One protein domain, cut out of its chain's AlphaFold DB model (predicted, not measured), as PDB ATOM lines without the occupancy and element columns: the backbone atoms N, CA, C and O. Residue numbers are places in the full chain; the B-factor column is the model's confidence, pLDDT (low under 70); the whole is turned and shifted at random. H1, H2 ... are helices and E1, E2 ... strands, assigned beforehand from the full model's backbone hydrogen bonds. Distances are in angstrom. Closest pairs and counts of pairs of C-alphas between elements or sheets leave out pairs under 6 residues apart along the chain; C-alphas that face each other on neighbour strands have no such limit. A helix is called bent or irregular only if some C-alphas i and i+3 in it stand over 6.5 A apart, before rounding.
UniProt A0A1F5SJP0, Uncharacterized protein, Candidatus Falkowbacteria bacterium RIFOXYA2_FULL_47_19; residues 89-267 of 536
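What this domain is: This is residues 89 to 267 of the 536 residues of an uncharacterized protein of Candidatus Falkowbacteria bacterium RIFOXYA2_FULL_47_19 (UniProt A0A1F5SJP0). One twisted sheet of eight strands is the middle of three layers, with H1, H5 and H6 over one face and H2 and H4 over the other. H3 only grazes the sheet, and H7, after a long loop, is off it and near H4. The printed part has 179 residues with seven named helices and eight named strands, in the order H1 E1 H2 E2 H3 H4 E3 E4 H5 E5 H6 E6 E7 E8 H7, class mixed. The mixed sheet runs E1 E8 E7 E6 E5 E2 E3 E4. The whole is compact, with a radius of gyration of the C-alphas of 15.1 A and spans of 41 by 40 by 29 A.

How they stand to each other: H1, residues 89 to 105, is over E1, residues 108 to 112, and E8, residues 238 to 244, at a height over the sheet of 10.0 A. Edge strand E1 is parallel to E8, with N 110 and O 241 2.8 A apart. H2, residues 115 to 125, is on the opposite face; its closest C-alphas to E8 are Phe 118 and Leu 244, 6.7 A. E2, residues 132 to 136, H3, residues 140 to 144, H4, residues 146 to 157, and E3, residues 163 to 167, make a right-handed strand-helix-strand unit, its parallel strands being neighbours, with N 134 and O 164 2.8 A apart. H3 and H4 touch only at the corner, C-alphas 141 and 147 being 5.0 A apart. E4, residues 178 to 180, H5, residues 183 to 193, and E5, residues 195 to 197, make a split right-handed unit, with E2 and E3 between its strands. E5, H6, residues 203 to 216, and E6, residues 221 to 225, make another right-handed unit, with N 196 and O 222 2.8 A apart. H6, irregular with C-alphas 204 and 207 7.5 A apart, touches H1 at a shallow tilt of 13 degrees, closest at C-alphas 97 and 210, 6.5 A. E6, E7, residues 230 to 235, and E8 form a meander of antiparallel neighbours, with N 232 and O 223 2.8 A apart. H7, residues 256 to 265, is close to but not clearly touching H4, C-alphas 150 and 264 being 6.9 A apart. Every O i to N i+4 pair is within hydrogen-bond range in H1, H2, H3 and H7, against 6 of 8 in H4, 6 of 7 in H5 and 8 of 10 in H6.

Where its parts are: H1 spans 23.9 A from C-alpha 89 at (48.993, -15.624, -5.599), H6 20.1 A and E8 20.2 A. H7 ends at C-alpha 265, (53.821, -7.631, -26.827).

The domain as a whole: The C-alphas farthest apart, of Asp 236 and Asn 253, are 43.8 A apart. The printed part has no cut; E8 to H7 is the long link. Residues 139 to 144, 202 to 204 and 247 to 258 have pLDDT under 70.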
ATOM      1  N   LEU A  89      50.430 -15.696  -5.375       71.88
ATOM      2  CA  LEU A  89      48.993 -15.624  -5.599       71.88
ATOM      3  C   LEU A  89      48.634 -16.000  -7.046       71.88
ATOM      4  O   LEU A  89      47.739 -16.816  -7.262       71.88
ATOM      5  N   ARG A  90      49.328 -15.438  -8.038       75.81
ATOM      6  CA  ARG A  90      49.103 -15.699  -9.466       75.81
ATOM      7  C   ARG A  90      49.321 -17.170  -9.810       75.81
ATOM      8  O   ARG A  90      48.557 -17.740 -10.587       75.81
ATOM      9  N   ARG A  91      50.295 -17.821  -9.167       77.75
ATOM     10  CA  ARG A  91      50.523 -19.269  -9.254       77.75
ATOM     11  C   ARG A  91      49.331 -20.069  -8.727       77.75
ATOM     12  O   ARG A  91      48.857 -20.959  -9.427       77.75
ATOM     13  N   LEU A  92      48.808 -19.729  -7.548       75.88
ATOM     14  CA  LEU A  92      47.607 -20.371  -6.990       75.88
ATOM     15  C   LEU A  92      46.385 -20.180  -7.899       75.88
ATOM     16  O   LEU A  92      45.647 -21.124  -8.171       75.88
ATOM     17  N   GLN A  93      46.193 -18.962  -8.402       78.44
ATOM     18  CA  GLN A  93      45.125 -18.603  -9.333       78.44
ATOM     19  C   GLN A  93      45.192 -19.412 -10.635       78.44
ATOM     20  O   GLN A  93      44.180 -19.964 -11.073       78.44
ATOM     21  N   ARG A  94      46.385 -19.530 -11.225       84.25
ATOM     22  CA  ARG A  94      46.627 -20.334 -12.427       84.25
ATOM     23  C   ARG A  94      46.382 -21.820 -12.179       84.25
ATOM     24  O   ARG A  94      45.723 -22.457 -12.996       84.25
ATOM     25  N   ASN A  95      46.879 -22.362 -11.067       83.12
ATOM     26  CA  ASN A  95      46.701 -23.776 -10.724       83.12
ATOM     27  C   ASN A  95      45.222 -24.128 -10.541       83.12
ATOM     28  O   ASN A  95      44.772 -25.132 -11.079       83.12
ATOM     29  N   PHE A  96      44.450 -23.247  -9.902       85.31
ATOM     30  CA  PHE A  96      43.003 -23.412  -9.792       85.31
ATOM     31  C   PHE A  96      42.317 -23.521 -11.165       85.31
ATOM     32  O   PHE A  96      41.524 -24.433 -11.391       85.31
ATOM     33  N   LEU A  97      42.629 -22.616 -12.103       86.81
ATOM     34  CA  LEU A  97      42.051 -22.677 -13.450       86.81
ATOM     35  C   LEU A  97      42.499 -23.941 -14.197       86.81
ATOM     36  O   LEU A  97      41.699 -24.548 -14.909       86.81
ATOM     37  N   ARG A  98      43.759 -24.353 -14.014       89.50
ATOM     38  CA  ARG A  98      44.302 -25.591 -14.578       89.50
ATOM     39  C   ARG A  98      43.536 -26.815 -14.113       89.50
ATOM     40  O   ARG A  98      43.080 -27.579 -14.956       89.50
ATOM     41  N   GLU A  99      43.353 -26.972 -12.810       87.50
ATOM     42  CA  GLU A  99      42.580 -28.071 -12.231       87.50
ATOM     43  C   GLU A  99      41.142 -28.078 -12.756       87.50
ATOM     44  O   GLU A  99      40.665 -29.110 -13.226       87.50
ATOM     45  N   ALA A 100      40.476 -26.918 -12.763       88.00
ATOM     46  CA  ALA A 100      39.098 -26.798 -13.231       88.00
ATOM     47  C   ALA A 100      38.938 -27.184 -14.714       88.00
ATOM     48  O   ALA A 100      38.002 -27.900 -15.074       88.00
ATOM     49  N   LEU A 101      39.856 -26.741 -15.579       90.00
ATOM     50  CA  LEU A 101      39.827 -27.060 -17.007       90.00
ATOM     51  C   LEU A 101      40.239 -28.508 -17.299       90.00
ATOM     52  O   LEU A 101      39.649 -29.147 -18.170       90.00
ATOM     53  N   SER A 102      41.234 -29.044 -16.588       90.50
ATOM     54  CA  SER A 102      41.643 -30.443 -16.731       90.50
ATOM     55  C   SER A 102      40.531 -31.399 -16.301       90.50
ATOM     56  O   SER A 102      40.196 -32.300 -17.065       90.50
ATOM     57  N   ALA A 103      39.925 -31.174 -15.133       87.75
ATOM     58  CA  ALA A 103      38.882 -32.046 -14.597       87.75
ATOM     59  C   ALA A 103      37.555 -31.933 -15.365       87.75
ATOM     60  O   ALA A 103      36.904 -32.940 -15.617       87.75
ATOM     61  N   GLY A 104      37.152 -30.715 -15.748       86.50
ATOM     62  CA  GLY A 104      35.861 -30.484 -16.403       86.50
ATOM     63  C   GLY A 104      35.853 -30.705 -17.917       86.50
ATOM     64  O   GLY A 104      34.794 -30.967 -18.480       86.50
ATOM     65  N   PHE A 105      37.006 -30.567 -18.586       89.56
ATOM     66  CA  PHE A 105      37.072 -30.471 -20.053       89.56
ATOM     67  C   PHE A 105      38.270 -31.199 -20.685       89.56
ATOM     68  O   PHE A 105      38.535 -31.013 -21.872       89.56
ATOM     69  N   GLY A 106      39.034 -31.994 -19.926       89.62
ATOM     70  CA  GLY A 106      40.178 -32.743 -20.467       89.62
ATOM     71  C   GLY A 106      41.280 -31.847 -21.050       89.62
ATOM     72  O   GLY A 106      41.953 -32.217 -22.014       89.62
ATOM     73  N   CYS A 107      41.445 -30.636 -20.507       94.31
ATOM     74  CA  CYS A 107      42.353 -29.635 -21.056       94.31
ATOM     75  C   CYS A 107      43.822 -30.083 -21.040       94.31
ATOM     76  O   CYS A 107      44.376 -30.427 -19.991       94.31
ATOM     77  N   ARG A 108      44.491 -29.962 -22.194       94.94
ATOM     78  CA  ARG A 108      45.940 -30.162 -22.337       94.94
ATOM     79  C   ARG A 108      46.679 -28.859 -22.057       94.94
ATOM     80  O   ARG A 108      46.609 -27.923 -22.850       94.94
ATOM     81  N   TRP A 109      47.406 -28.811 -20.946       93.44
ATOM     82  CA  TRP A 109      48.194 -27.643 -20.550       93.44
ATOM     83  C   TRP A 109      49.619 -27.711 -21.099       93.44
ATOM     84  O   TRP A 109      50.270 -28.753 -21.018       93.44
ATOM     85  N   ARG A 110      50.119 -26.598 -21.636       93.81
ATOM     86  CA  ARG A 110      51.474 -26.459 -22.174       93.81
ATOM     87  C   ARG A 110      52.103 -25.172 -21.652       93.81
ATOM     88  O   ARG A 110      51.498 -24.104 -21.699       93.81
ATOM     89  N   GLU A 111      53.327 -25.279 -21.166       92.25
ATOM     90  CA  GLU A 111      54.127 -24.137 -20.740       92.25
ATOM     91  C   GLU A 111      55.185 -23.847 -21.806       92.25
ATOM     92  O   GLU A 111      55.779 -24.775 -22.355       92.25
ATOM     93  N   LEU A 112      55.360 -22.572 -22.155       91.88
ATOM     94  CA  LEU A 112      56.309 -22.127 -23.177       91.88
ATOM     95  C   LEU A 112      57.375 -21.239 -22.552       91.88
ATOM     96  O   LEU A 112      57.042 -20.330 -21.796       91.88
ATOM     97  N   GLY A 113      58.634 -21.454 -22.935       87.44
ATOM     98  CA  GLY A 113      59.775 -20.678 -22.443       87.44
ATOM     99  C   GLY A 113      60.031 -19.376 -23.202       87.44
ATOM    100  O   GLY A 113      60.783 -18.527 -22.727       87.44
ATOM    101  N   SER A 114      59.435 -19.192 -24.387       90.31
ATOM    102  CA  SER A 114      59.766 -18.065 -25.263       90.31
ATOM    103  C   SER A 114      58.546 -17.323 -25.811       90.31
ATOM    104  O   SER A 114      57.554 -17.911 -26.249       90.31
ATOM    105  N   LYS A 115      58.654 -15.987 -25.874       90.50
ATOM    106  CA  LYS A 115      57.645 -15.128 -26.522       90.50
ATOM    107  C   LYS A 115      57.457 -15.488 -27.995       90.50
ATOM    108  O   LYS A 115      56.342 -15.440 -28.496       90.50
ATOM    109  N   ARG A 116      58.533 -15.875 -28.690       91.50
ATOM    110  CA  ARG A 116      58.486 -16.244 -30.113       91.50
ATOM    111  C   ARG A 116      57.572 -17.445 -30.352       91.50
ATOM    112  O   ARG A 116      56.728 -17.402 -31.242       91.50
ATOM    113  N   GLU A 117      57.714 -18.500 -29.552       92.31
ATOM    114  CA  GLU A 117      56.844 -19.680 -29.642       92.31
ATOM    115  C   GLU A 117      55.405 -19.347 -29.270       92.31
ATOM    116  O   GLU A 117      54.477 -19.787 -29.949       92.31
ATOM    117  N   PHE A 118      55.219 -18.530 -28.231       94.00
ATOM    118  CA  PHE A 118      53.895 -18.103 -27.802       94.00
ATOM    119  C   PHE A 118      53.160 -17.340 -28.916       94.00
ATOM    120  O   PHE A 118      52.027 -17.679 -29.249       94.00
ATOM    121  N   ARG A 119      53.829 -16.387 -29.575       93.31
ATOM    122  CA  ARG A 119      53.271 -15.652 -30.725       93.31
ATOM    123  C   ARG A 119      52.987 -16.544 -31.924       93.31
ATOM    124  O   ARG A 119      51.972 -16.357 -32.594       93.31
ATOM    125  N   LYS A 120      53.844 -17.537 -32.188       93.69
ATOM    126  CA  LYS A 120      53.588 -18.536 -33.237       93.69
ATOM    127  C   LYS A 120      52.282 -19.280 -32.955       93.69
ATOM    128  O   LYS A 120      51.466 -19.426 -33.860       93.69
ATOM    129  N   LYS A 121      52.055 -19.698 -31.703       95.44
ATOM    130  CA  LYS A 121      50.808 -20.360 -31.291       95.44
ATOM    131  C   LYS A 121      49.602 -19.436 -31.332       95.44
ATOM    132  O   LYS A 121      48.560 -19.852 -31.819       95.44
ATOM    133  N   PHE A 122      49.753 -18.188 -30.904       95.12
ATOM    134  CA  PHE A 122      48.717 -17.171 -31.056       95.12
ATOM    135  C   PHE A 122      48.291 -17.013 -32.522       95.12
ATOM    136  O   PHE A 122      47.120 -17.190 -32.835       95.12
ATOM    137  N   THR A 123      49.249 -16.802 -33.426       93.25
ATOM    138  CA  THR A 123      48.988 -16.643 -34.867       93.25
ATOM    139  C   THR A 123      48.306 -17.877 -35.463       93.25
ATOM    140  O   THR A 123      47.313 -17.754 -36.173       93.25
ATOM    141  N   GLU A 124      48.800 -19.076 -35.134       93.44
ATOM    142  CA  GLU A 124      48.210 -20.351 -35.568       93.44
ATOM    143  C   GLU A 124      46.757 -20.499 -35.094       93.44
ATOM    144  O   GLU A 124      45.903 -21.004 -35.820       93.44
ATOM    145  N   PHE A 125      46.471 -20.086 -33.860       93.25
ATOM    146  CA  PHE A 125      45.164 -20.281 -33.240       93.25
ATOM    147  C   PHE A 125      44.146 -19.272 -33.748       93.25
ATOM    148  O   PHE A 125      42.983 -19.619 -33.916       93.25
ATOM    149  N   SER A 126      44.585 -18.044 -34.014       90.38
ATOM    150  CA  SER A 126      43.732 -16.950 -34.475       90.38
ATOM    151  C   SER A 126      43.507 -16.924 -35.989       90.38
ATOM    152  O   SER A 126      42.813 -16.038 -36.481       90.38
ATOM    153  N   ALA A 127      44.062 -17.879 -36.738       88.31
ATOM    154  CA  ALA A 127      43.797 -18.006 -38.166       88.31
ATOM    155  C   ALA A 127      42.306 -18.295 -38.423       88.31
ATOM    156  O   ALA A 127      41.755 -19.266 -37.904       88.31
ATOM    157  N   GLY A 128      41.661 -17.462 -39.246       82.38
ATOM    158  CA  GLY A 128      40.268 -17.660 -39.664       82.38
ATOM    159  C   GLY A 128      39.202 -17.219 -38.655       82.38
ATOM    160  O   GLY A 128      38.063 -17.666 -38.758       82.38
ATOM    161  N   ILE A 129      39.535 -16.365 -37.680       88.69
ATOM    162  CA  ILE A 129      38.519 -15.770 -36.798       88.69
ATOM    163  C   ILE A 129      37.624 -14.779 -37.555       88.69
ATOM    164  O   ILE A 129      38.072 -14.073 -38.457       88.69
ATOM    165  N   ASN A 130      36.357 -14.688 -37.147       86.81
ATOM    166  CA  ASN A 130      35.345 -13.859 -37.815       86.81
ATOM    167  C   ASN A 130      35.213 -12.456 -37.203       86.81
ATOM    168  O   ASN A 130      34.625 -11.555 -37.801       86.81
ATOM    169  N   GLY A 131      35.717 -12.264 -35.984       92.44
ATOM    170  CA  GLY A 131      35.655 -10.997 -35.273       92.44
ATOM    171  C   GLY A 131      36.326 -11.073 -33.909       92.44
ATOM    172  O   GLY A 131      36.986 -12.057 -33.583       92.44
ATOM    173  N   LEU A 132      36.121 -10.040 -33.092       94.94
ATOM    174  CA  LEU A 132      36.714  -9.929 -31.763       94.94
ATOM    175  C   LEU A 132      35.647  -9.561 -30.727       94.94
ATOM    176  O   LEU A 132      35.019  -8.502 -30.822       94.94
ATOM    177  N   THR A 133      35.480 -10.412 -29.719       96.75
ATOM    178  CA  THR A 133      34.716 -10.105 -28.507       96.75
ATOM    179  C   THR A 133      35.689  -9.660 -27.428       96.75
ATOM    180  O   THR A 133      36.519 -10.442 -26.969       96.75
ATOM    181  N   TYR A 134      35.608  -8.399 -27.021       94.88
ATOM    182  CA  TYR A 134      36.467  -7.829 -25.995       94.88
ATOM    183  C   TYR A 134      35.699  -7.620 -24.689       94.88
ATOM    184  O   TYR A 134      34.578  -7.108 -24.689       94.88
ATOM    185  N   VAL A 135      36.315  -7.980 -23.567       92.81
ATOM    186  CA  VAL A 135      35.705  -7.866 -22.242       92.81
ATOM    187  C   VAL A 135      36.598  -7.052 -21.320       92.81
ATOM    188  O   VAL A 135      37.772  -7.362 -21.139       92.81
ATOM    189  N   ASP A 136      36.015  -6.035 -20.699       86.56
ATOM    190  CA  ASP A 136      36.604  -5.248 -19.623       86.56
ATOM    191  C   ASP A 136      35.976  -5.673 -18.286       86.56
ATOM    192  O   ASP A 136      34.924  -5.149 -17.902       86.56
ATOM    193  N   PRO A 137      36.584  -6.631 -17.564       72.75
ATOM    194  CA  PRO A 137      36.040  -7.108 -16.295       72.75
ATOM    195  C   PRO A 137      36.211  -6.097 -15.148       72.75
ATOM    196  O   PRO A 137      35.719  -6.338 -14.047       72.75
ATOM    197  N   TYR A 138      36.916  -4.991 -15.387       71.44
ATOM    198  CA  TYR A 138      37.310  -4.018 -14.371       71.44
ATOM    199  C   TYR A 138      36.531  -2.708 -14.458       71.44
ATOM    200  O   TYR A 138      36.514  -1.946 -13.499       71.44
ATOM    201  N   GLY A 139      35.945  -2.412 -15.620       69.19
ATOM    202  CA  GLY A 139      35.390  -1.094 -15.907       69.19
ATOM    203  C   GLY A 139      36.453  -0.027 -16.183       69.19
ATOM    204  O   GLY A 139      36.099   1.119 -16.447       69.19
ATOM    205  N   TYR A 140      37.751  -0.362 -16.170       68.50
ATOM    206  CA  TYR A 140      38.799   0.658 -16.274       68.50
ATOM    207  C   TYR A 140      38.788   1.360 -17.638       68.50
ATOM    208  O   TYR A 140      39.329   2.457 -17.758       68.50
ATOM    209  N   ILE A 141      38.174   0.778 -18.674       63.56
ATOM    210  CA  ILE A 141      38.090   1.421 -19.992       63.56
ATOM    211  C   ILE A 141      37.125   2.584 -19.972       63.56
ATOM    212  O   ILE A 141      37.439   3.620 -20.547       63.56
ATOM    213  N   GLY A 142      35.978   2.449 -19.310       55.72
ATOM    214  CA  GLY A 142      35.072   3.590 -19.205       55.72
ATOM    215  C   GLY A 142      35.633   4.701 -18.328       55.72
ATOM    216  O   GLY A 142      35.279   5.854 -18.534       55.72
ATOM    217  N   ASP A 143      36.569   4.374 -17.436       62.06
ATOM    218  CA  ASP A 143      37.255   5.363 -16.610       62.06
ATOM    219  C   ASP A 143      38.514   5.947 -17.258       62.06
ATOM    220  O   ASP A 143      38.936   7.026 -16.874       62.06
ATOM    221  N   SER A 144      39.167   5.284 -18.210       63.22
ATOM    222  CA  SER A 144      40.476   5.760 -18.693       63.22
ATOM    223  C   SER A 144      40.701   5.646 -20.190       63.22
ATOM    224  O   SER A 144      41.762   6.044 -20.667       63.22
ATOM    225  N   PHE A 145      39.754   5.079 -20.941       74.31
ATOM    226  CA  PHE A 145      39.836   4.753 -22.373       74.31
ATOM    227  C   PHE A 145      41.065   3.922 -22.788       74.31
ATOM    228  O   PHE A 145      41.108   3.387 -23.891       74.31
ATOM    229  N   ILE A 146      42.041   3.726 -21.902       71.25
ATOM    230  CA  ILE A 146      43.349   3.178 -22.212       71.25
ATOM    231  C   ILE A 146      43.262   1.711 -22.568       71.25
ATOM    232  O   ILE A 146      44.020   1.243 -23.402       71.25
ATOM    233  N   GLY A 147      42.294   0.980 -22.009       75.44
ATOM    234  CA  GLY A 147      42.116  -0.419 -22.367       75.44
ATOM    235  C   GLY A 147      41.623  -0.632 -23.783       75.44
ATOM    236  O   GLY A 147      41.701  -1.769 -24.226       75.44
ATOM    237  N   LEU A 148      41.205   0.412 -24.514       82.25
ATOM    238  CA  LEU A 148      40.957   0.312 -25.955       82.25
ATOM    239  C   LEU A 148      42.232  -0.023 -26.747       82.25
ATOM    240  O   LEU A 148      42.133  -0.578 -27.837       82.25
ATOM    241  N   ILE A 149      43.427   0.169 -26.167       80.69
ATOM    242  CA  ILE A 149      44.694  -0.274 -26.767       80.69
ATOM    243  C   ILE A 149      44.724  -1.785 -27.044       80.69
ATOM    244  O   ILE A 149      45.328  -2.211 -28.028       80.69
ATOM    245  N   PHE A 150      44.062  -2.600 -26.214       86.94
ATOM    246  CA  PHE A 150      43.980  -4.047 -26.410       86.94
ATOM    247  C   PHE A 150      43.152  -4.411 -27.648       86.94
ATOM    248  O   PHE A 150      43.724  -4.997 -28.567       86.94
ATOM    249  N   PRO A 151      41.845  -4.088 -27.730       88.94
ATOM    250  CA  PRO A 151      41.052  -4.435 -28.897       88.94
ATOM    251  C   PRO A 151      41.557  -3.755 -30.172       88.94
ATOM    252  O   PRO A 151      41.466  -4.369 -31.229       88.94
ATOM    253  N   ASP A 152      42.160  -2.562 -30.095       85.75
ATOM    254  CA  ASP A 152      42.781  -1.924 -31.258       85.75
ATOM    255  C   ASP A 152      44.010  -2.695 -31.758       85.75
ATOM    256  O   ASP A 152      44.068  -3.042 -32.939       85.75
ATOM    257  N   SER A 153      44.959  -3.021 -30.870       87.12
ATOM    258  CA  SER A 153      46.196  -3.728 -31.250       87.12
ATOM    259  C   SER A 153      45.917  -5.142 -31.747       87.12
ATOM    260  O   SER A 153      46.457  -5.564 -32.768       87.12
ATOM    261  N   PHE A 154      45.037  -5.873 -31.058       90.94
ATOM    262  CA  PHE A 154      44.625  -7.207 -31.493       90.94
ATOM    263  C   PHE A 154      43.785  -7.134 -32.768       90.94
ATOM    264  O   PHE A 154      44.003  -7.927 -33.675       90.94
ATOM    265  N   GLY A 155      42.871  -6.167 -32.882       89.62
ATOM    266  CA  GLY A 155      42.075  -5.962 -34.089       89.62
ATOM    267  C   GLY A 155      42.948  -5.703 -35.315       89.62
ATOM    268  O   GLY A 155      42.761  -6.351 -36.341       89.62
ATOM    269  N   HIS A 156      43.955  -4.832 -35.193       87.06
ATOM    270  CA  HIS A 156      44.930  -4.574 -36.251       87.06
ATOM    271  C   HIS A 156      45.725  -5.833 -36.619       87.06
ATOM    272  O   HIS A 156      45.741  -6.226 -37.785       87.06
ATOM    273  N   ALA A 157      46.323  -6.505 -35.629       87.88
ATOM    274  CA  ALA A 157      47.141  -7.696 -35.856       87.88
ATOM    275  C   ALA A 157      46.357  -8.871 -36.465       87.88
ATOM    276  O   ALA A 157      46.923  -9.678 -37.198       87.88
ATOM    277  N   LEU A 158      45.060  -8.965 -36.166       88.38
ATOM    278  CA  LEU A 158      44.175 -10.027 -36.642       88.38
ATOM    279  C   LEU A 158      43.385  -9.637 -37.904       88.38
ATOM    280  O   LEU A 158      42.595 -10.436 -38.396       88.38
ATOM    281  N   GLY A 159      43.548  -8.412 -38.419       87.25
ATOM    282  CA  GLY A 159      42.784  -7.914 -39.569       87.25
ATOM    283  C   GLY A 159      41.286  -7.706 -39.294       87.25
ATOM    284  O   GLY A 159      40.482  -7.628 -40.225       87.25
ATOM    285  N   VAL A 160      40.884  -7.596 -38.025       86.69
ATOM    286  CA  VAL A 160      39.489  -7.444 -37.601       86.69
ATOM    287  C   VAL A 160      39.104  -5.963 -37.561       86.69
ATOM    288  O   VAL A 160      39.610  -5.186 -36.756       86.69
ATOM    289  N   LYS A 161      38.148  -5.564 -38.411       74.50
ATOM    290  CA  LYS A 161      37.685  -4.163 -38.512       74.50
ATOM    291  C   LYS A 161      36.653  -3.758 -37.457       74.50
ATOM    292  O   LYS A 161      36.496  -2.568 -37.193       74.50
ATOM    293  N   LYS A 162      35.909  -4.717 -36.899       75.75
ATOM    294  CA  LYS A 162      34.848  -4.470 -35.913       75.75
ATOM    295  C   LYS A 162      35.010  -5.419 -34.737       75.75
ATOM    296  O   LYS A 162      35.061  -6.632 -34.926       75.75
ATOM    297  N   TYR A 163      35.044  -4.856 -33.540       90.00
ATOM    298  CA  TYR A 163      34.994  -5.598 -32.291       90.00
ATOM    299  C   TYR A 163      33.795  -5.131 -31.473       90.00
ATOM    300  O   TYR A 163      33.360  -3.983 -31.597       90.00
ATOM    301  N   ARG A 164      33.265  -6.025 -30.642       94.12
ATOM    302  CA  ARG A 164      32.241  -5.690 -29.652       94.12
ATOM    303  C   ARG A 164      32.864  -5.671 -28.272       94.12
ATOM    304  O   ARG A 164      33.657  -6.552 -27.943       94.12
ATOM    305  N   LEU A 165      32.495  -4.678 -27.475       93.75
ATOM    306  CA  LEU A 165      33.026  -4.477 -26.137       93.75
ATOM    307  C   LEU A 165      31.953  -4.748 -25.082       93.75
ATOM    308  O   LEU A 165      30.822  -4.283 -25.200       93.75
ATOM    309  N   PHE A 166      32.325  -5.450 -24.017       94.00
ATOM    310  CA  PHE A 166      31.491  -5.656 -22.835       94.00
ATOM    311  C   PHE A 166      32.177  -5.066 -21.601       94.00
ATOM    312  O   PHE A 166      33.298  -5.456 -21.281       94.00
ATOM    313  N   SER A 167      31.528  -4.120 -20.916       90.56
ATOM    314  CA  SER A 167      32.083  -3.443 -19.733       90.56
ATOM    315  C   SER A 167      30.975  -3.018 -18.772       90.56
ATOM    316  O   SER A 167      29.869  -2.671 -19.190       90.56
ATOM    317  N   GLY A 168      31.285  -2.977 -17.474       87.19
ATOM    318  CA  GLY A 168      30.425  -2.302 -16.497       87.19
ATOM    319  C   GLY A 168      30.229  -0.821 -16.837       87.19
ATOM    320  O   GLY A 168      29.129  -0.303 -16.690       87.19
ATOM    321  N   GLN A 169      31.246  -0.181 -17.423       86.69
ATOM    322  CA  GLN A 169      31.236   1.238 -17.786       86.69
ATOM    323  C   GLN A 169      30.870   1.496 -19.259       86.69
ATOM    324  O   GLN A 169      31.277   2.497 -19.847       86.69
ATOM    325  N   HIS A 170      30.121   0.589 -19.887       89.38
ATOM    326  CA  HIS A 170      29.714   0.681 -21.294       89.38
ATOM    327  C   HIS A 170      29.095   2.031 -21.695       89.38
ATOM    328  O   HIS A 170      29.400   2.546 -22.771       89.38
ATOM    329  N   ASP A 171      28.306   2.651 -20.815       89.12
ATOM    330  CA  ASP A 171      27.666   3.950 -21.056       89.12
ATOM    331  C   ASP A 171      28.646   5.132 -21.147       89.12
ATOM    332  O   ASP A 171      28.273   6.217 -21.598       89.12
ATOM    333  N   HIS A 172      29.906   4.944 -20.748       85.88
ATOM    334  CA  HIS A 172      30.954   5.961 -20.831       85.88
ATOM    335  C   HIS A 172      31.693   5.951 -22.178       85.88
ATOM    336  O   HIS A 172      32.392   6.912 -22.497       85.88
ATOM    337  N   LEU A 173      31.541   4.898 -22.990       85.38
ATOM    338  CA  LEU A 173      32.417   4.627 -24.131       85.38
ATOM    339  C   LEU A 173      31.913   5.262 -25.430       85.38
ATOM    340  O   LEU A 173      31.121   4.690 -26.180       85.38
ATOM    341  N   LEU A 174      32.412   6.465 -25.712       83.44
ATOM    342  CA  LEU A 174      32.116   7.200 -26.940       83.44
ATOM    343  C   LEU A 174      32.617   6.470 -28.201       83.44
ATOM    344  O   LEU A 174      33.794   6.123 -28.312       83.44
ATOM    345  N   GLY A 175      31.731   6.316 -29.189       80.69
ATOM    346  CA  GLY A 175      32.075   5.790 -30.518       80.69
ATOM    347  C   GLY A 175      32.361   4.284 -30.572       80.69
ATOM    348  O   GLY A 175      32.890   3.812 -31.574       80.69
ATOM    349  N   GLN A 176      32.028   3.532 -29.520       85.06
ATOM    350  CA  GLN A 176      32.270   2.088 -29.416       85.06
ATOM    351  C   GLN A 176      30.942   1.300 -29.413       85.06
ATOM    352  O   GLN A 176      29.967   1.749 -28.809       85.06
ATOM    353  N   ASP A 177      30.898   0.108 -30.038       90.00
ATOM    354  CA  ASP A 177      29.803  -0.876 -29.845       90.00
ATOM    355  C   ASP A 177      29.998  -1.562 -28.484       90.00
ATOM    356  O   ASP A 177      30.525  -2.677 -28.388       90.00
ATOM    357  N   ALA A 178      29.658  -0.828 -27.423       91.56
ATOM    358  CA  ALA A 178      29.791  -1.242 -26.035       91.56
ATOM    359  C   ALA A 178      28.451  -1.715 -25.457       91.56
ATOM    360  O   ALA A 178      27.409  -1.093 -25.665       91.56
ATOM    361  N   ARG A 179      28.486  -2.805 -24.692       94.19
ATOM    362  CA  ARG A 179      27.332  -3.408 -24.014       94.19
ATOM    363  C   ARG A 179      27.618  -3.608 -22.527       94.19
ATOM    364  O   ARG A 179      28.792  -3.745 -22.162       94.19
ATOM    365  N   PRO A 180      26.577  -3.663 -21.675       93.25
ATOM    366  CA  PRO A 180      26.758  -4.008 -20.273       93.25
ATOM    367  C   PRO A 180      27.471  -5.351 -20.145       93.25
ATOM    368  O   PRO A 180      27.274  -6.257 -20.959       93.25
ATOM    369  N   PHE A 181      28.308  -5.474 -19.118       91.25
ATOM    370  CA  PHE A 181      28.937  -6.746 -18.792       91.25
ATOM    371  C   PHE A 181      27.855  -7.775 -18.435       91.25
ATOM    372  O   PHE A 181      27.196  -7.664 -17.405       91.25
ATOM    373  N   ASP A 182      27.704  -8.789 -19.281       92.56
ATOM    374  CA  ASP A 182      26.796  -9.911 -19.072       92.56
ATOM    375  C   ASP A 182      27.411 -11.182 -19.667       92.56
ATOM    376  O   ASP A 182      27.720 -11.231 -20.858       92.56
ATOM    377  N   ILE A 183      27.582 -12.224 -18.847       93.19
ATOM    378  CA  ILE A 183      28.207 -13.482 -19.283       93.19
ATOM    379  C   ILE A 183      27.406 -14.097 -20.439       93.19
ATOM    380  O   ILE A 183      28.007 -14.538 -21.417       93.19
ATOM    381  N   GLY A 184      26.070 -14.094 -20.377       95.56
ATOM    382  CA  GLY A 184      25.231 -14.673 -21.432       95.56
ATOM    383  C   GLY A 184      25.430 -13.980 -22.784       95.56
ATOM    384  O   GLY A 184      25.671 -14.634 -23.804       95.56
ATOM    385  N   GLY A 185      25.394 -12.648 -22.782       96.44
ATOM    386  CA  GLY A 185      25.650 -11.793 -23.935       96.44
ATOM    387  C   GLY A 185      27.063 -11.941 -24.496       96.44
ATOM    388  O   GLY A 185      27.211 -12.059 -25.715       96.44
ATOM    389  N   ILE A 186      28.080 -12.009 -23.630       97.00
ATOM    390  CA  ILE A 186      29.480 -12.229 -24.027       97.00
ATOM    391  C   ILE A 186      29.624 -13.574 -24.738       97.00
ATOM    392  O   ILE A 186      30.182 -13.632 -25.829       97.00
ATOM    393  N   ILE A 187      29.090 -14.656 -24.164       97.31
ATOM    394  CA  ILE A 187      29.172 -15.991 -24.769       97.31
ATOM    395  C   ILE A 187      28.431 -16.042 -26.109       97.31
ATOM    396  O   ILE A 187      28.932 -16.622 -27.073       97.31
ATOM    397  N   LYS A 188      27.256 -15.411 -26.207       96.94
ATOM    398  CA  LYS A 188      26.503 -15.319 -27.468       96.94
ATOM    399  C   LYS A 188      27.293 -14.595 -28.560       96.94
ATOM    400  O   LYS A 188      27.168 -14.958 -29.728       96.94
ATOM    401  N   ASP A 189      28.062 -13.574 -28.194       96.69
ATOM    402  CA  ASP A 189      28.916 -12.839 -29.121       96.69
ATOM    403  C   ASP A 189      30.170 -13.630 -29.508       96.69
ATOM    404  O   ASP A 189      30.438 -13.798 -30.695       96.69
ATOM    405  N   TYR A 190      30.854 -14.216 -28.521       96.19
ATOM    406  CA  TYR A 190      32.026 -15.072 -28.710       96.19
ATOM    407  C   TYR A 190      31.760 -16.215 -29.697       96.19
ATOM    408  O   TYR A 190      32.565 -16.472 -30.585       96.19
ATOM    409  N   ARG A 191      30.582 -16.848 -29.623       95.12
ATOM    410  CA  ARG A 191      30.165 -17.896 -30.574       95.12
ATOM    411  C   ARG A 191      30.113 -17.434 -32.032       95.12
ATOM    412  O   ARG A 191      30.168 -18.267 -32.926       95.12
ATOM    413  N   LYS A 192      29.933 -16.133 -32.275       94.00
ATOM    414  CA  LYS A 192      29.887 -15.550 -33.624       94.00
ATOM    415  C   LYS A 192      31.268 -15.101 -34.083       94.00
ATOM    416  O   LYS A 192      31.606 -15.260 -35.250       94.00
ATOM    417  N   THR A 193      32.041 -14.510 -33.176       94.25
ATOM    418  CA  THR A 193      33.353 -13.926 -33.473       94.25
ATOM    419  C   THR A 193      34.464 -14.975 -33.516       94.25
ATOM    420  O   THR A 193      35.391 -14.846 -34.314       94.25
ATOM    421  N   GLY A 194      34.364 -16.020 -32.692       93.62
ATOM    422  CA  GLY A 194      35.375 -17.065 -32.531       93.62
ATOM    423  C   GLY A 194      36.594 -16.629 -31.714       93.62
ATOM    424  O   GLY A 194      37.541 -17.404 -31.578       93.62
ATOM    425  N   PHE A 195      36.599 -15.412 -31.159       96.38
ATOM    426  CA  PHE A 195      37.720 -14.894 -30.380       96.38
ATOM    427  C   PHE A 195      37.249 -14.064 -29.185       96.38
ATOM    428  O   PHE A 195      36.509 -13.091 -29.343       96.38
ATOM    429  N   LEU A 196      37.739 -14.413 -27.995       96.94
ATOM    430  CA  LEU A 196      37.498 -13.708 -26.742       96.94
ATOM    431  C   LEU A 196      38.802 -13.104 -26.200       96.94
ATOM    432  O   LEU A 196      39.749 -13.826 -25.889       96.94
ATOM    433  N   LEU A 197      38.834 -11.782 -26.047       95.38
ATOM    434  CA  LEU A 197      39.955 -11.035 -25.477       95.38
ATOM    435  C   LEU A 197      39.601 -10.519 -24.082       95.38
ATOM    436  O   LEU A 197      38.665  -9.736 -23.925       95.38
ATOM    437  N   MET A 198      40.374 -10.934 -23.079       92.19
ATOM    438  CA  MET A 198      40.202 -10.527 -21.682       92.19
ATOM    439  C   MET A 198      41.553 -10.073 -21.125       92.19
ATOM    440  O   MET A 198      42.381 -10.916 -20.817       92.19
ATOM    441  N   PRO A 199      41.831  -8.774 -20.961       82.38
ATOM    442  CA  PRO A 199      43.168  -8.298 -20.604       82.38
ATOM    443  C   PRO A 199      43.676  -8.806 -19.243       82.38
ATOM    444  O   PRO A 199      44.882  -8.789 -19.054       82.38
ATOM    445  N   ASP A 200      42.792  -9.239 -18.333       81.06
ATOM    446  CA  ASP A 200      43.033  -9.590 -16.919       81.06
ATOM    447  C   ASP A 200      44.374  -9.101 -16.331       81.06
ATOM    448  O   ASP A 200      45.379  -9.817 -16.321       81.06
ATOM    449  N   LEU A 201      44.382  -7.856 -15.860       72.56
ATOM    450  CA  LEU A 201      45.566  -7.180 -15.340       72.56
ATOM    451  C   LEU A 201      45.669  -7.262 -13.814       72.56
ATOM    452  O   LEU A 201      46.779  -7.255 -13.296       72.56
ATOM    453  N   MET A 202      44.537  -7.326 -13.104       69.00
ATOM    454  CA  MET A 202      44.463  -7.227 -11.641       69.00
ATOM    455  C   MET A 202      43.988  -8.530 -11.004       69.00
ATOM    456  O   MET A 202      42.972  -9.106 -11.404       69.00
ATOM    457  N   ASP A 203      44.684  -8.947  -9.947       67.00
ATOM    458  CA  ASP A 203      44.499 -10.275  -9.367       67.00
ATOM    459  C   ASP A 203      43.135 -10.524  -8.705       67.00
ATOM    460  O   ASP A 203      42.669 -11.663  -8.664       67.00
ATOM    461  N   ASN A 204      42.471  -9.498  -8.178       65.62
ATOM    462  CA  ASN A 204      41.220  -9.644  -7.427       65.62
ATOM    463  C   ASN A 204      39.992  -9.962  -8.305       65.62
ATOM    464  O   ASN A 204      38.981 -10.411  -7.768       65.62
ATOM    465  N   HIS A 205      40.077  -9.801  -9.631       71.00
ATOM    466  CA  HIS A 205      38.991 -10.147 -10.565       71.00
ATOM    467  C   HIS A 205      39.164 -11.516 -11.238       71.00
ATOM    468  O   HIS A 205      38.319 -11.912 -12.040       71.00
ATOM    469  N   TRP A 206      40.196 -12.281 -10.870       77.62
ATOM    470  CA  TRP A 206      40.474 -13.590 -11.472       77.62
ATOM    471  C   TRP A 206      39.293 -14.573 -11.399       77.62
ATOM    472  O   TRP A 206      39.122 -15.405 -12.285       77.62
ATOM    473  N   ASP A 207      38.455 -14.477 -10.359       77.56
ATOM    474  CA  ASP A 207      37.239 -15.292 -10.220       77.56
ATOM    475  C   ASP A 207      36.271 -15.070 -11.393       77.56
ATOM    476  O   ASP A 207      35.774 -16.028 -11.984       77.56
ATOM    477  N   LEU A 208      36.072 -13.806 -11.784       80.94
ATOM    478  CA  LEU A 208      35.213 -13.431 -12.903       80.94
ATOM    479  C   LEU A 208      35.787 -13.935 -14.231       80.94
ATOM    480  O   LEU A 208      35.061 -14.537 -15.022       80.94
ATOM    481  N   THR A 209      37.095 -13.763 -14.433       85.75
ATOM    482  CA  THR A 209      37.814 -14.282 -15.604       85.75
ATOM    483  C   THR A 209      37.709 -15.802 -15.698       85.75
ATOM    484  O   THR A 209      37.361 -16.325 -16.754       85.75
ATOM    485  N   CYS A 210      37.904 -16.529 -14.592       87.12
ATOM    486  CA  CYS A 210      37.728 -17.983 -14.549       87.12
ATOM    487  C   CYS A 210      36.307 -18.394 -14.926       87.12
ATOM    488  O   CYS A 210      36.128 -19.276 -15.760       87.12
ATOM    489  N   ARG A 211      35.289 -17.755 -14.334       88.75
ATOM    490  CA  ARG A 211      33.880 -18.050 -14.639       88.75
ATOM    491  C   ARG A 211      33.576 -17.859 -16.120       88.75
ATOM    492  O   ARG A 211      32.892 -18.694 -16.706       88.75
ATOM    493  N   LEU A 212      34.100 -16.794 -16.721       91.56
ATOM    494  CA  LEU A 212      33.899 -16.521 -18.135       91.56
ATOM    495  C   LEU A 212      34.638 -17.528 -19.029       91.56
ATOM    496  O   LEU A 212      34.036 -18.037 -19.970       91.56
ATOM    497  N   ILE A 213      35.883 -17.892 -18.701       93.31
ATOM    498  CA  ILE A 213      36.628 -18.952 -19.403       93.31
ATOM    499  C   ILE A 213      35.867 -20.282 -19.338       93.31
ATOM    500  O   ILE A 213      35.659 -20.918 -20.367       93.31
ATOM    501  N   LEU A 214      35.403 -20.687 -18.152       92.31
ATOM    502  CA  LEU A 214      34.660 -21.939 -17.951       92.31
ATOM    503  C   LEU A 214      33.298 -21.949 -18.666       92.31
ATOM    504  O   LEU A 214      32.799 -23.012 -19.034       92.31
ATOM    505  N   ALA A 215      32.689 -20.780 -18.882       92.88
ATOM    506  CA  ALA A 215      31.489 -20.652 -19.703       92.88
ATOM    507  C   ALA A 215      31.812 -20.710 -21.209       92.88
ATOM    508  O   ALA A 215      31.090 -21.356 -21.969       92.88
ATOM    509  N   ALA A 216      32.902 -20.063 -21.632       94.12
ATOM    510  CA  ALA A 216      33.316 -19.955 -23.029       94.12
ATOM    511  C   ALA A 216      33.897 -21.252 -23.593       94.12
ATOM    512  O   ALA A 216      33.668 -21.553 -24.760       94.12
ATOM    513  N   VAL A 217      34.572 -22.060 -22.770       94.31
ATOM    514  CA  VAL A 217      35.265 -23.286 -23.209       94.31
ATOM    515  C   VAL A 217      34.333 -24.361 -23.796       94.31
ATOM    516  O   VAL A 217      34.783 -25.332 -24.391       94.31
ATOM    517  N   ARG A 218      33.016 -24.179 -23.659       92.00
ATOM    518  CA  ARG A 218      31.979 -25.030 -24.261       92.00
ATOM    519  C   ARG A 218      31.794 -24.799 -25.763       92.00
ATOM    520  O   ARG A 218      31.019 -25.523 -26.383       92.00
ATOM    521  N   TYR A 219      32.445 -23.785 -26.325       94.50
ATOM    522  CA  TYR A 219      32.295 -23.379 -27.716       94.50
ATOM    523  C   TYR A 219      33.660 -23.208 -28.376       94.50
ATOM    524  O   TYR A 219      34.600 -22.692 -27.765       94.50
ATOM    525  N   ASP A 220      33.728 -23.609 -29.642       94.69
ATOM    526  CA  ASP A 220      34.926 -23.482 -30.462       94.69
ATOM    527  C   ASP A 220      35.363 -22.021 -30.605       94.69
ATOM    528  O   ASP A 220      34.542 -21.105 -30.699       94.69
ATOM    529  N   GLY A 221      36.678 -21.820 -30.618       95.62
ATOM    530  CA  GLY A 221      37.297 -20.508 -30.743       95.62
ATOM    531  C   GLY A 221      38.581 -20.370 -29.934       95.62
ATOM    532  O   GLY A 221      39.210 -21.349 -29.513       95.62
ATOM    533  N   VAL A 222      38.992 -19.120 -29.747       97.06
ATOM    534  CA  VAL A 222      40.237 -18.742 -29.077       97.06
ATOM    535  C   VAL A 222      39.950 -17.797 -27.927       97.06
ATOM    536  O   VAL A 222      39.165 -16.861 -28.057       97.06
ATOM    537  N   ILE A 223      40.639 -18.006 -26.809       97.00
ATOM    538  CA  ILE A 223      40.594 -17.107 -25.660       97.00
ATOM    539  C   ILE A 223      42.003 -16.604 -25.371       97.00
ATOM    540  O   ILE A 223      42.904 -17.401 -25.119       97.00
ATOM    541  N   ALA A 224      42.193 -15.288 -25.363       95.81
ATOM    542  CA  ALA A 224      43.456 -14.657 -25.001       95.81
ATOM    543  C   ALA A 224      43.312 -13.858 -23.704       95.81
ATOM    544  O   ALA A 224      42.393 -13.048 -23.557       95.81
ATOM    545  N   VAL A 225      44.267 -14.060 -22.790       93.19
ATOM    546  CA  VAL A 225      44.372 -13.336 -21.521       93.19
ATOM    547  C   VAL A 225      45.740 -12.651 -21.391       93.19
ATOM    548  O   VAL A 225      46.652 -13.201 -20.760       93.19
ATOM    549  N   PRO A 226      45.923 -11.466 -22.014       88.56
ATOM    550  CA  PRO A 226      47.208 -10.775 -22.096       88.56
ATOM    551  C   PRO A 226      47.944 -10.552 -20.775       88.56
ATOM    552  O   PRO A 226      49.110 -10.924 -20.663       88.56
ATOM    553  N   GLY A 227      47.282 -10.014 -19.748       81.69
ATOM    554  CA  GLY A 227      47.894  -9.717 -18.444       81.69
ATOM    555  C   GLY A 227      48.338 -10.949 -17.652       81.69
ATOM    556  O   GLY A 227      49.035 -10.824 -16.639       81.69
ATOM    557  N   ARG A 228      47.986 -12.144 -18.144       83.75
ATOM    558  CA  ARG A 228      48.397 -13.454 -17.622       83.75
ATOM    559  C   ARG A 228      49.247 -14.256 -18.605       83.75
ATOM    560  O   ARG A 228      49.561 -15.404 -18.312       83.75
ATOM    561  N   SER A 229      49.591 -13.684 -19.763       89.25
ATOM    562  CA  SER A 229      50.309 -14.370 -20.848       89.25
ATOM    563  C   SER A 229      49.733 -15.760 -21.148       89.25
ATOM    564  O   SER A 229      50.456 -16.755 -21.242       89.25
ATOM    565  N   PHE A 230      48.403 -15.824 -21.228       92.31
ATOM    566  CA  PHE A 230      47.651 -17.069 -21.308       92.31
ATOM    567  C   PHE A 230      46.792 -17.108 -22.571       92.31
ATOM    568  O   PHE A 230      46.171 -16.112 -22.947       92.31
ATOM    569  N   LEU A 231      46.778 -18.258 -23.238       96.06
ATOM    570  CA  LEU A 231      46.088 -18.484 -24.504       96.06
ATOM    571  C   LEU A 231      45.401 -19.850 -24.473       96.06
ATOM    572  O   LEU A 231      46.027 -20.852 -24.139       96.06
ATOM    573  N   LEU A 232      44.136 -19.907 -24.868       96.38
ATOM    574  CA  LEU A 232      43.346 -21.130 -24.965       96.38
ATOM    575  C   LEU A 232      42.831 -21.292 -26.393       96.38
ATOM    576  O   LEU A 232      42.364 -20.324 -26.993       96.38
ATOM    577  N   ARG A 233      42.851 -22.519 -26.909       96.50
ATOM    578  CA  ARG A 233      42.107 -22.907 -28.110       96.50
ATOM    579  C   ARG A 233      41.139 -24.018 -27.775       96.50
ATOM    580  O   ARG A 233      41.515 -24.992 -27.120       96.50
ATOM    581  N   ILE A 234      39.926 -23.858 -28.279       95.81
ATOM    582  CA  ILE A 234      38.873 -24.856 -28.254       95.81
ATOM    583  C   ILE A 234      38.551 -25.204 -29.700       95.81
ATOM    584  O   ILE A 234      38.260 -24.315 -30.502       95.81
ATOM    585  N   LYS A 235      38.653 -26.485 -30.039       93.44
ATOM    586  CA  LYS A 235      38.265 -26.996 -31.351       93.44
ATOM    587  C   LYS A 235      37.763 -28.422 -31.209       93.44
ATOM    588  O   LYS A 235      38.477 -29.240 -30.627       93.44
ATOM    589  N   ASP A 236      36.578 -28.716 -31.738       89.12
ATOM    590  CA  ASP A 236      35.992 -30.062 -31.726       89.12
ATOM    591  C   ASP A 236      35.969 -30.664 -30.306       89.12
ATOM    592  O   ASP A 236      36.328 -31.820 -30.085       89.12
ATOM    593  N   LYS A 237      35.616 -29.839 -29.306       83.38
ATOM    594  CA  LYS A 237      35.661 -30.157 -27.859       83.38
ATOM    595  C   LYS A 237      37.061 -30.427 -27.281       83.38
ATOM    596  O   LYS A 237      37.185 -30.632 -26.076       83.38
ATOM    597  N   SER A 238      38.126 -30.388 -28.083       91.44
ATOM    598  CA  SER A 238      39.504 -30.429 -27.592       91.44
ATOM    599  C   SER A 238      39.910 -29.064 -27.055       91.44
ATOM    600  O   SER A 238      39.841 -28.059 -27.765       91.44
ATOM    601  N   VAL A 239      40.386 -29.038 -25.810       95.75
ATOM    602  CA  VAL A 239      40.866 -27.823 -25.148       95.75
ATOM    603  C   VAL A 239      42.381 -27.894 -24.988       95.75
ATOM    604  O   VAL A 239      42.921 -28.840 -24.404       95.75
ATOM    605  N   VAL A 240      43.082 -26.884 -25.502       96.50
ATOM    606  CA  VAL A 240      44.536 -26.743 -25.346       96.50
ATOM    607  C   VAL A 240      44.856 -25.363 -24.792       96.50
ATOM    608  O   VAL A 240      44.474 -24.351 -25.378       96.50
ATOM    609  N   ALA A 241      45.583 -25.334 -23.679       95.88
ATOM    610  CA  ALA A 241      45.988 -24.124 -22.979       95.88
ATOM    611  C   ALA A 241      47.503 -23.925 -23.061       95.88
ATOM    612  O   ALA A 241      48.265 -24.846 -22.768       95.88
ATOM    613  N   TYR A 242      47.929 -22.713 -23.401       94.88
ATOM    614  CA  TYR A 242      49.316 -22.270 -23.397       94.88
ATOM    615  C   TYR A 242      49.515 -21.148 -22.382       94.88
ATOM    616  O   TYR A 242      48.734 -20.199 -22.316       94.88
ATOM    617  N   HIS A 243      50.595 -21.242 -21.614       92.62
ATOM    618  CA  HIS A 243      51.044 -20.208 -20.686       92.62
ATOM    619  C   HIS A 243      52.523 -19.916 -20.946       92.62
ATOM    620  O   HIS A 243      53.325 -20.845 -21.032       92.62
ATOM    621  N   LEU A 244      52.886 -18.640 -21.076       89.38
ATOM    622  CA  LEU A 244      54.290 -18.240 -21.144       89.38
ATOM    623  C   LEU A 244      54.893 -18.262 -19.733       89.38
ATOM    624  O   LEU A 244      54.440 -17.526 -18.857       89.38
ATOM    625  N   SER A 245      55.919 -19.080 -19.511       80.19
ATOM    626  CA  SER A 245      56.679 -19.080 -18.261       80.19
ATOM    627  C   SER A 245      57.535 -17.821 -18.149       80.19
ATOM    628  O   SER A 245      58.226 -17.448 -19.099       80.19
ATOM    629  N   GLY A 246      57.547 -17.199 -16.976       70.94
ATOM    630  CA  GLY A 246      58.438 -16.089 -16.664       70.94
ATOM    631  C   GLY A 246      58.094 -15.457 -15.317       70.94
ATOM    632  O   GLY A 246      56.977 -15.647 -14.831       70.94
ATOM    633  N   PRO A 247      59.038 -14.722 -14.706       62.91
ATOM    634  CA  PRO A 247      58.748 -13.949 -13.506       62.91
ATOM    635  C   PRO A 247      57.725 -12.851 -13.822       62.91
ATOM    636  O   PRO A 247      57.753 -12.248 -14.901       62.91
ATOM    637  N   ASP A 248      56.832 -12.573 -12.872       59.66
ATOM    638  CA  ASP A 248      55.907 -11.449 -12.993       59.66
ATOM    639  C   ASP A 248      56.700 -10.131 -13.079       59.66
ATOM    640  O   ASP A 248      57.565  -9.837 -12.251       59.66
ATOM    641  N   LYS A 249      56.416  -9.315 -14.100       57.56
ATOM    642  CA  LYS A 249      57.078  -8.015 -14.289       57.56
ATOM    643  C   LYS A 249      56.590  -6.999 -13.257       57.56
ATOM    644  O   LYS A 249      55.540  -6.389 -13.432       57.56
ATOM    645  N   PHE A 250      57.351  -6.794 -12.188       53.88
ATOM    646  CA  PHE A 250      57.017  -5.788 -11.181       53.88
ATOM    647  C   PHE A 250      57.019  -4.371 -11.754       53.88
ATOM    648  O   PHE A 250      57.998  -3.938 -12.359       53.88
ATOM    649  N   LEU A 251      55.972  -3.601 -11.443       50.84
ATOM    650  CA  LEU A 251      55.896  -2.168 -11.750       50.84
ATOM    651  C   LEU A 251      56.870  -1.304 -10.922       50.84
ATOM    652  O   LEU A 251      56.716  -0.090 -10.871       50.84
ATOM    653  N   HIS A 252      57.885  -1.884 -10.268       42.75
ATOM    654  CA  HIS A 252      58.814  -1.116  -9.431       42.75
ATOM    655  C   HIS A 252      59.480   0.029 -10.205       42.75
ATOM    656  O   HIS A 252      59.686   1.105  -9.652       42.75
ATOM    657  N   ASN A 253      59.734  -0.177 -11.501       43.53
ATOM    658  CA  ASN A 253      60.381   0.801 -12.376       43.53
ATOM    659  C   ASN A 253      59.566   1.104 -13.647       43.53
ATOM    660  O   ASN A 253      60.096   1.685 -14.592       43.53
ATOM    661  N   GLN A 254      58.304   0.673 -13.707       48.47
ATOM    662  CA  GLN A 254      57.463   0.764 -14.903       48.47
ATOM    663  C   GLN A 254      56.103   1.357 -14.536       48.47
ATOM    664  O   GLN A 254      55.570   1.104 -13.460       48.47
ATOM    665  N   ASN A 255      55.540   2.174 -15.421       56.66
ATOM    666  CA  ASN A 255      54.153   2.631 -15.284       56.66
ATOM    667  C   ASN A 255      53.197   1.528 -15.789       56.66
ATOM    668  O   ASN A 255      53.623   0.575 -16.444       56.66
ATOM    669  N   ILE A 256      51.897   1.631 -15.482       62.75
ATOM    670  CA  ILE A 256      50.918   0.617 -15.919       62.75
ATOM    671  C   ILE A 256      50.861   0.503 -17.439       62.75
ATOM    672  O   ILE A 256      50.685  -0.580 -17.970       62.75
ATOM    673  N   GLU A 257      51.070   1.601 -18.135       64.38
ATOM    674  CA  GLU A 257      51.167   1.705 -19.582       64.38
ATOM    675  C   GLU A 257      52.271   0.827 -20.205       64.38
ATOM    676  O   GLU A 257      52.009   0.092 -21.160       64.38
ATOM    677  N   ASP A 258      53.485   0.853 -19.652       66.94
ATOM    678  CA  ASP A 258      54.593  -0.039 -20.011       66.94
ATOM    679  C   ASP A 258      54.201  -1.499 -19.773       66.94
ATOM    680  O   ASP A 258      54.498  -2.366 -20.593       66.94
ATOM    681  N   PHE A 259      53.459  -1.765 -18.697       72.69
ATOM    682  CA  PHE A 259      52.938  -3.095 -18.404       72.69
ATOM    683  C   PHE A 259      51.839  -3.545 -19.371       72.69
ATOM    684  O   PHE A 259      51.868  -4.693 -19.812       72.69
ATOM    685  N   LEU A 260      50.910  -2.665 -19.771       76.38
ATOM    686  CA  LEU A 260      49.914  -2.973 -20.807       76.38
ATOM    687  C   LEU A 260      50.614  -3.297 -22.129       76.38
ATOM    688  O   LEU A 260      50.308  -4.300 -22.770       76.38
ATOM    689  N   SER A 261      51.588  -2.467 -22.505       76.38
ATOM    690  CA  SER A 261      52.428  -2.644 -23.691       76.38
ATOM    691  C   SER A 261      53.179  -3.976 -23.654       76.38
ATOM    692  O   SER A 261      53.157  -4.740 -24.621       76.38
ATOM    693  N   ASP A 262      53.783  -4.313 -22.516       78.56
ATOM    694  CA  ASP A 262      54.475  -5.580 -22.307       78.56
ATOM    695  C   ASP A 262      53.539  -6.790 -22.396       78.56
ATOM    696  O   ASP A 262      53.919  -7.800 -22.997       78.56
ATOM    697  N   ALA A 263      52.324  -6.683 -21.849       84.06
ATOM    698  CA  ALA A 263      51.295  -7.716 -21.928       84.06
ATOM    699  C   ALA A 263      50.821  -7.938 -23.374       84.06
ATOM    700  O   ALA A 263      50.704  -9.078 -23.821       84.06
ATOM    701  N   ILE A 264      50.613  -6.862 -24.141       86.38
ATOM    702  CA  ILE A 264      50.245  -6.931 -25.566       86.38
ATOM    703  C   ILE A 264      51.378  -7.550 -26.385       86.38
ATOM    704  O   ILE A 264      51.139  -8.441 -27.202       86.38
ATOM    705  N   ARG A 265      52.628  -7.148 -26.115       87.62
ATOM    706  CA  ARG A 265      53.821  -7.631 -26.827       87.62
ATOM    707  C   ARG A 265      54.050  -9.126 -26.708       87.62
ATOM    708  O   ARG A 265      54.802  -9.683 -27.503       87.62
ATOM    709  N   VAL A 266      53.445  -9.809 -25.743       89.12
ATOM    710  CA  VAL A 266      53.493 -11.277 -25.689       89.12
ATOM    711  C   VAL A 266      52.748 -11.910 -26.871       89.12
ATOM    712  O   VAL A 266      53.145 -12.982 -27.317       89.12
ATOM    713  N   PHE A 267      51.734 -11.239 -27.418       91.81
ATOM    714  CA  PHE A 267      50.848 -11.765 -28.458       91.81
ATOM    715  C   PHE A 267      51.144 -11.165 -29.833       91.81
ATOM    716  O   PHE A 267      51.189 -11.896 -30.818       91.81
TER     717      PHE A 267